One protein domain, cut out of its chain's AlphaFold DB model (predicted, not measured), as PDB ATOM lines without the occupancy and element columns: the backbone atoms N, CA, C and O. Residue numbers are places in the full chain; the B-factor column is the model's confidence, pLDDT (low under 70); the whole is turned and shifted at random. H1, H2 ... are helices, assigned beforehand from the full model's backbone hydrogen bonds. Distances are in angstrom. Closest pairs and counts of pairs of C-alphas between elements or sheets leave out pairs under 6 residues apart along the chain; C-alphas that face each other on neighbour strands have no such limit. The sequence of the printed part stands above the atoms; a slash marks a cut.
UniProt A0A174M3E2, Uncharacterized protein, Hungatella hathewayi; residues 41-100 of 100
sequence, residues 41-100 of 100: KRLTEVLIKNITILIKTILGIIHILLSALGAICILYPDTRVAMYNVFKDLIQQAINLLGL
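What this domain is: This is residues 41 to 100 of the 100 residues of an uncharacterized protein of Hungatella hathewayi (UniProt A0A174M3E2). Two long helices, H1 and H2, meet near their ends and make an open V, with a sharp corner at the one residue between them. H1 is the longer arm and H2 the shorter, and away from the corner both arms stick out free, residues 41 to 68 on H1's side and residues 85 to 91 and 93 to 99 on H2's. The printed part has 60 residues, with two named helices, H1 then H2, and no named strand; the class is all helix. The whole is extended, with a radius of gyration of the C-alphas of 17.7 A, and flat, spanning 54 by 35 by 8 A.

Where its parts are: Start at Lys 41 and go two residues on to C-alpha 43 at (191.906, 157.038, 125.025), where H1 begins. From there H1, residues 43 to 75, runs 48.8 A to C-alpha 75 at (192.750, 182.381, 166.686). Pass Tyr 76 and you reach H2, residues 77 to 98, which runs 32.1 A to C-alpha 98 at (167.156, 166.698, 149.103).

How they stand to each other: Look at the tight link, Tyr 76, and the residues around it. H1 and H2 touch only at the corner there, H1 with residues 72 to 74 alone and H2 with residues 79 to 83 alone. Their closest C-alphas are those of Cys 73 and Arg 80, 4.7 A apart. The two helices run opposite ways at a steep tilt of 41 degrees, and their centres are 21.5 A apart. In H1 and H2 every O i to N i+4 pair is within hydrogen-bond range.

The domain as a whole: The two C-alphas farthest apart are those of Lys 41 and Asp 78, at 54.1 A. The printed part has no cut and ends at Leu 100, the chain's last residue. Read the B-factor column for the model's confidence: the mean pLDDT of the printed part is 90.8, and residues 41 and 100 are under 70.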
ATOM      1  N   LYS A  41     198.082 153.529 123.523       69.56
ATOM      2  CA  LYS A  41     197.377 153.986 124.728       69.56
ATOM      3  C   LYS A  41     195.899 154.148 124.391       69.56
ATOM      4  O   LYS A  41     195.548 154.850 123.439       69.56
ATOM      5  N   ARG A  42     195.031 153.476 125.144       80.88
ATOM      6  CA  ARG A  42     193.587 153.593 124.932       80.88
ATOM      7  C   ARG A  42     193.168 154.972 125.429       80.88
ATOM      8  O   ARG A  42     193.538 155.370 126.531       80.88
ATOM      9  N   LEU A  43     192.391 155.707 124.632       78.25
ATOM     10  CA  LEU A  43     191.906 157.038 125.025       78.25
ATOM     11  C   LEU A  43     191.176 156.994 126.378       78.25
ATOM     12  O   LEU A  43     191.326 157.899 127.188       78.25
ATOM     13  N   THR A  44     190.471 155.897 126.663       79.81
ATOM     14  CA  THR A  44     189.808 155.644 127.947       79.81
ATOM     15  C   THR A  44     190.775 155.634 129.132       79.81
ATOM     16  O   THR A  44     190.491 156.254 130.152       79.81
ATOM     17  N   GLU A  45     191.938 154.993 129.003       84.69
ATOM     18  CA  GLU A  45     192.955 154.931 130.063       84.69
ATOM     19  C   GLU A  45     193.565 156.311 130.330       84.69
ATOM     20  O   GLU A  45     193.783 156.692 131.482       84.69
ATOM     21  N   VAL A  46     193.784 157.094 129.269       84.25
ATOM     22  CA  VAL A  46     194.285 158.472 129.376       84.25
ATOM     23  C   VAL A  46     193.253 159.377 130.055       84.25
ATOM     24  O   VAL A  46     193.604 160.137 130.958       84.25
ATOM     25  N   LEU A  47     191.978 159.264 129.676       87.81
ATOM     26  CA  LEU A  47     190.892 160.055 130.258       87.81
ATOM     27  C   LEU A  47     190.693 159.747 131.745       87.81
ATOM     28  O   LEU A  47     190.666 160.672 132.554       87.81
ATOM     29  N   ILE A  48     190.624 158.468 132.128       91.31
ATOM     30  CA  ILE A  48     190.449 158.064 133.535       91.31
ATOM     31  C   ILE A  48     191.616 158.568 134.390       91.31
ATOM     32  O   ILE A  48     191.402 159.105 135.483       91.31
ATOM     33  N   LYS A  49     192.850 158.451 133.883       91.25
ATOM     34  CA  LYS A  49     194.038 158.955 134.580       91.25
ATOM     35  C   LYS A  49     193.951 160.466 134.806       91.25
ATOM     36  O   LYS A  49     194.174 160.923 135.926       91.25
ATOM     37  N   ASN A  50     193.586 161.226 133.776       92.38
ATOM     38  CA  ASN A  50     193.485 162.682 133.866       92.38
ATOM     39  C   ASN A  50     192.360 163.134 134.809       92.38
ATOM     40  O   ASN A  50     192.587 164.022 135.626       92.38
ATOM     41  N   ILE A  51     191.190 162.488 134.764       93.62
ATOM     42  CA  ILE A  51     190.071 162.781 135.678       93.62
ATOM     43  C   ILE A  51     190.480 162.512 137.129       93.62
ATOM     44  O   ILE A  51     190.229 163.328 138.010       93.62
ATOM     45  N   THR A  52     191.171 161.400 137.377       93.44
ATOM     46  CA  THR A  52     191.633 161.048 138.728       93.44
ATOM     47  C   THR A  52     192.608 162.088 139.277       93.44
ATOM     48  O   THR A  52     192.512 162.478 140.440       93.44
ATOM     49  N   ILE A  53     193.545 162.554 138.445       94.31
ATOM     50  CA  ILE A  53     194.495 163.606 138.826       94.31
ATOM     51  C   ILE A  53     193.749 164.912 139.102       94.31
ATOM     52  O   ILE A  53     193.984 165.532 140.132       94.31
ATOM     53  N   LEU A  54     192.811 165.290 138.231       95.25
ATOM     54  CA  LEU A  54     192.019 166.505 138.391       95.25
ATOM     55  C   LEU A  54     191.251 166.512 139.720       95.25
ATOM     56  O   LEU A  54     191.338 167.483 140.468       95.25
ATOM     57  N   ILE A  55     190.568 165.413 140.049       96.00
ATOM     58  CA  ILE A  55     189.832 165.270 141.313       96.00
ATOM     59  C   ILE A  55     190.779 165.400 142.510       96.00
ATOM     60  O   ILE A  55     190.477 166.129 143.453       96.00
ATOM     61  N   LYS A  56     191.945 164.741 142.471       95.25
ATOM     62  CA  LYS A  56     192.945 164.847 143.545       95.25
ATOM     63  C   LYS A  56     193.442 166.279 143.732       95.25
ATOM     64  O   LYS A  56     193.561 166.727 144.869       95.25
ATOM     65  N   THR A  57     193.697 166.997 142.642       94.88
ATOM     66  CA  THR A  57     194.130 168.398 142.695       94.88
ATOM     67  C   THR A  57     193.056 169.282 143.321       94.88
ATOM     68  O   THR A  57     193.359 170.057 144.224       94.88
ATOM     69  N   ILE A  58     191.797 169.128 142.898       96.25
ATOM     70  CA  ILE A  58     190.667 169.886 143.454       96.25
ATOM     71  C   ILE A  58     190.524 169.614 144.956       96.25
ATOM     72  O   ILE A  58     190.435 170.556 145.742       96.25
ATOM     73  N   LEU A  59     190.568 168.344 145.367       96.38
ATOM     74  CA  LEU A  59     190.512 167.968 146.781       96.38
ATOM     75  C   LEU A  59     191.662 168.580 147.586       96.38
ATOM     76  O   LEU A  59     191.429 169.085 148.681       96.38
ATOM     77  N   GLY A  60     192.881 168.587 147.039       96.31
ATOM     78  CA  GLY A  60     194.036 169.220 147.677       96.31
ATOM     79  C   GLY A  60     193.836 170.721 147.898       96.31
ATOM     80  O   GLY A  60     194.083 171.215 148.996       96.31
ATOM     81  N   ILE A  61     193.324 171.436 146.892       96.12
ATOM     82  CA  ILE A  61     193.043 172.877 146.992       96.12
ATOM     83  C   ILE A  61     191.986 173.149 148.068       96.12
ATOM     84  O   ILE A  61     192.201 173.990 148.940       96.12
ATOM     85  N   ILE A  62     190.873 172.409 148.047       95.81
ATOM     86  CA  ILE A  62     189.806 172.547 149.051       95.81
ATOM     87  C   ILE A  62     190.357 172.276 150.455       95.81
ATOM     88  O   ILE A  62     190.045 173.014 151.386       95.81
ATOM     89  N   HIS A  63     191.207 171.259 150.611       95.94
ATOM     90  CA  HIS A  63     191.798 170.910 151.900       95.94
ATOM     91  C   HIS A  63     192.703 172.021 152.452       95.94
ATOM     92  O   HIS A  63     192.625 172.339 153.637       95.94
ATOM     93  N   ILE A  64     193.514 172.654 151.598       96.31
ATOM     94  CA  ILE A  64     194.365 173.787 151.992       96.31
ATOM     95  C   ILE A  64     193.507 174.975 152.440       96.31
ATOM     96  O   ILE A  64     193.767 175.556 153.493       96.31
ATOM     97  N   LEU A  65     192.461 175.309 151.680       94.31
ATOM     98  CA  LEU A  65     191.544 176.397 152.034       94.31
ATOM     99  C   LEU A  65     190.823 176.118 153.357       94.31
ATOM    100  O   LEU A  65     190.744 176.994 154.217       94.31
ATOM    101  N   LEU A  66     190.347 174.887 153.545       91.38
ATOM    102  CA  LEU A  66     189.676 174.470 154.772       91.38
ATOM    103  C   LEU A  66     190.624 174.527 155.978       91.38
ATOM    104  O   LEU A  66     190.227 174.975 157.051       91.38
ATOM    105  N   SER A  67     191.883 174.131 155.792       94.25
ATOM    106  CA  SER A  67     192.918 174.231 156.821       94.25
ATOM    107  C   SER A  67     193.202 175.685 157.204       94.25
ATOM    108  O   SER A  67     193.231 176.006 158.393       94.25
ATOM    109  N   ALA A  68     193.327 176.583 156.222       93.38
ATOM    110  CA  ALA A  68     193.537 178.007 156.474       93.38
ATOM    111  C   ALA A  68     192.363 178.636 157.246       93.38
ATOM    112  O   ALA A  68     192.576 179.321 158.247       93.38
ATOM    113  N   LEU A  69     191.121 178.355 156.836       90.81
ATOM    114  CA  LEU A  69     189.920 178.818 157.541       90.81
ATOM    115  C   LEU A  69     189.837 178.254 158.966       90.81
ATOM    116  O   LEU A  69     189.519 178.987 159.906       90.81
ATOM    117  N   GLY A  70     190.180 176.977 159.142       89.06
ATOM    118  CA  GLY A  70     190.259 176.337 160.452       89.06
ATOM    119  C   GLY A  70     191.275 177.014 161.375       89.06
ATOM    120  O   GLY A  70     190.955 177.299 162.528       89.06
ATOM    121  N   ALA A  71     192.463 177.344 160.862       91.56
ATOM    122  CA  ALA A  71     193.489 178.059 161.622       91.56
ATOM    123  C   ALA A  71     193.012 179.454 162.067       91.56
ATOM    124  O   ALA A  71     193.201 179.830 163.226       91.56
ATOM    125  N   ILE A  72     192.331 180.197 161.187       90.12
ATOM    126  CA  ILE A  72     191.765 181.517 161.512       90.12
ATOM    127  C   ILE A  72     190.712 181.402 162.628       90.12
ATOM    128  O   ILE A  72     190.749 182.173 163.588       90.12
ATOM    129  N   CYS A  73     189.833 180.399 162.566       89.19
ATOM    130  CA  CYS A  73     188.785 180.181 163.573       89.19
ATOM    131  C   CYS A  73     189.319 179.759 164.952       89.19
ATOM    132  O   CYS A  73     188.633 179.930 165.970       89.19
ATOM    133  N   ILE A  74     190.524 179.183 165.010       89.62
ATOM    134  CA  ILE A  74     191.199 178.891 166.280       89.62
ATOM    135  C   ILE A  74     191.630 180.195 166.953       89.62
ATOM    136  O   ILE A  74     191.405 180.348 168.151       89.62
ATOM    137  N   LEU A  75     192.196 181.124 166.181       90.94
ATOM    138  CA  LEU A  75     192.750 182.381 166.686       90.94
ATOM    139  C   LEU A  75     191.673 183.408 167.055       90.94
ATOM    140  O   LEU A  75     191.825 184.105 168.057       90.94
ATOM    141  N   TYR A  76     190.592 183.495 166.276       90.94
ATOM    142  CA  TYR A  76     189.575 184.535 166.443       90.94
ATOM    143  C   TYR A  76     188.198 183.945 166.793       90.94
ATOM    144  O   TYR A  76     187.575 183.299 165.943       90.94
ATOM    145  N   PRO A  77     187.671 184.185 168.008       85.25
ATOM    146  CA  PRO A  77     186.410 183.593 168.457       85.25
ATOM    147  C   PRO A  77     185.198 184.059 167.637       85.25
ATOM    148  O   PRO A  77     184.331 183.243 167.329       85.25
ATOM    149  N   ASP A  78     185.167 185.317 167.194       88.12
ATOM    150  CA  ASP A  78     184.048 185.852 166.402       88.12
ATOM    151  C   ASP A  78     183.932 185.167 165.035       88.12
ATOM    152  O   ASP A  78     182.841 184.811 164.582       88.12
ATOM    153  N   THR A  79     185.074 184.887 164.396       89.19
ATOM    154  CA  THR A  79     185.106 184.192 163.098       89.19
ATOM    155  C   THR A  79     184.575 182.764 163.193       89.19
ATOM    156  O   THR A  79     183.923 182.285 162.267       89.19
ATOM    157  N   ARG A  80     184.765 182.098 164.339       87.81
ATOM    158  CA  ARG A  80     184.255 180.744 164.587       87.81
ATOM    159  C   ARG A  80     182.734 180.702 164.611       87.81
ATOM    160  O   ARG A  80     182.144 179.789 164.039       87.81
ATOM    161  N   VAL A  81     182.103 181.677 165.266       89.69
ATOM    162  CA  VAL A  81     180.639 181.758 165.359       89.69
ATOM    163  C   VAL A  81     180.041 182.020 163.977       89.69
ATOM    164  O   VAL A  81     179.115 181.320 163.569       89.69
ATOM    165  N   ALA A  82     180.623 182.956 163.222       90.19
ATOM    166  CA  ALA A  82     180.238 183.201 161.835       90.19
ATOM    167  C   ALA A  82     180.372 181.935 160.966       90.19
ATOM    168  O   ALA A  82     179.426 181.574 160.264       90.19
ATOM    169  N   MET A  83     181.498 181.216 161.059       89.25
ATOM    170  CA  MET A  83     181.713 179.980 160.298       89.25
ATOM    171  C   MET A  83     180.697 178.889 160.662       89.25
ATOM    172  O   MET A  83     180.167 178.225 159.773       89.25
ATOM    173  N   TYR A  84     180.392 178.717 161.952       90.00
ATOM    174  CA  TYR A  84     179.412 177.735 162.421       90.00
ATOM    175  C   TYR A  84     178.003 178.013 161.883       90.00
ATOM    176  O   TYR A  84     177.326 177.090 161.431       90.00
ATOM    177  N   ASN A  85     177.583 179.279 161.881       93.62
ATOM    178  CA  ASN A  85     176.274 179.670 161.360       93.62
ATOM    179  C   ASN A  85     176.170 179.398 159.856       93.62
ATOM    180  O   ASN A  85     175.232 178.737 159.421       93.62
ATOM    181  N   VAL A  86     177.182 179.804 159.081       93.38
ATOM    182  CA  VAL A  86     177.228 179.532 157.634       93.38
ATOM    183  C   VAL A  86     177.213 178.028 157.350       93.38
ATOM    184  O   VAL A  86     176.516 177.574 156.445       93.38
ATOM    185  N   PHE A  87     177.949 177.233 158.131       90.94
ATOM    186  CA  PHE A  87     177.961 175.777 157.991       90.94
ATOM    187  C   PHE A  87     176.585 175.156 158.263       90.94
ATOM    188  O   PHE A  87     176.129 174.300 157.502       90.94
ATOM    189  N   LYS A  88     175.903 175.609 159.318       95.00
ATOM    190  CA  LYS A  88     174.547 175.165 159.652       95.00
ATOM    191  C   LYS A  88     173.553 175.514 158.542       95.00
ATOM    192  O   LYS A  88     172.767 174.654 158.149       95.00
ATOM    193  N   ASP A  89     173.630 176.729 158.004       95.81
ATOM    194  CA  ASP A  89     172.764 177.178 156.910       95.81
ATOM    195  C   ASP A  89     172.996 176.364 155.632       95.81
ATOM    196  O   ASP A  89     172.036 175.970 154.972       95.81
ATOM    197  N   LEU A  90     174.253 176.047 155.306       94.38
ATOM    198  CA  LEU A  90     174.604 175.178 154.178       94.38
ATOM    199  C   LEU A  90     174.015 173.774 154.325       94.38
ATOM    200  O   LEU A  90     173.451 173.246 153.366       94.38
ATOM    201  N   ILE A  91     174.121 173.174 155.515       94.31
ATOM    202  CA  ILE A  91     173.518 171.864 155.788       94.31
ATOM    203  C   ILE A  91     172.005 171.939 155.618       94.31
ATOM    204  O   ILE A  91     171.429 171.083 154.952       94.31
ATOM    205  N   GLN A  92     171.366 172.967 156.174       95.06
ATOM    206  CA  GLN A  92     169.922 173.118 156.059       95.06
ATOM    207  C   GLN A  92     169.493 173.273 154.597       95.06
ATOM    208  O   GLN A  92     168.540 172.633 154.168       95.06
ATOM    209  N   GLN A  93     170.215 174.070 153.808       95.00
ATOM    210  CA  GLN A  93     169.951 174.214 152.375       95.00
ATOM    211  C   GLN A  93     170.137 172.892 151.623       95.00
ATOM    212  O   GLN A  93     169.314 172.559 150.774       95.00
ATOM    213  N   ALA A  94     171.177 172.117 151.945       94.12
ATOM    214  CA  ALA A  94     171.414 170.813 151.333       94.12
ATOM    215  C   ALA A  94     170.305 169.803 151.672       94.12
ATOM    216  O   ALA A  94     169.838 169.092 150.786       94.12
ATOM    217  N   ILE A  95     169.851 169.772 152.927       94.56
ATOM    218  CA  ILE A  95     168.729 168.936 153.377       94.56
ATOM    219  C   ILE A  95     167.441 169.342 152.649       94.56
ATOM    220  O   ILE A  95     166.787 168.490 152.049       94.56
ATOM    221  N   ASN A  96     167.146 170.644 152.592       94.88
ATOM    222  CA  ASN A  96     165.976 171.167 151.889       94.88
ATOM    223  C   ASN A  96     165.998 170.816 150.390       94.88
ATOM    224  O   ASN A  96     164.962 170.486 149.819       94.88
ATOM    225  N   LEU A  97     167.170 170.862 149.742       94.12
ATOM    226  CA  LEU A  97     167.341 170.460 148.339       94.12
ATOM    227  C   LEU A  97     167.115 168.960 148.118       94.12
ATOM    228  O   LEU A  97     166.655 168.562 147.050       94.12
ATOM    229  N   LEU A  98     167.431 168.134 149.116       91.56
ATOM    230  CA  LEU A  98     167.156 166.698 149.103       91.56
ATOM    231  C   LEU A  98     165.697 166.368 149.469       91.56
ATOM    232  O   LEU A  98     165.305 165.208 149.362       91.56
ATOM    233  N   GLY A  99     164.893 167.369 149.848       82.69
ATOM    234  CA  GLY A  99     163.479 167.211 150.193       82.69
ATOM    235  C   GLY A  99     163.234 166.481 151.517       82.69
ATOM    236  O   GLY A  99     162.183 165.858 151.667       82.69
ATOM    237  N   LEU A 100     164.209 166.520 152.432       66.44
ATOM    238  CA  LEU A 100     164.155 165.928 153.775       66.44
ATOM    239  C   LEU A 100     163.801 166.963 154.849       66.44
ATOM    240  O   LEU A 100     164.114 168.158 154.650       66.44
TER     241      LEU A 100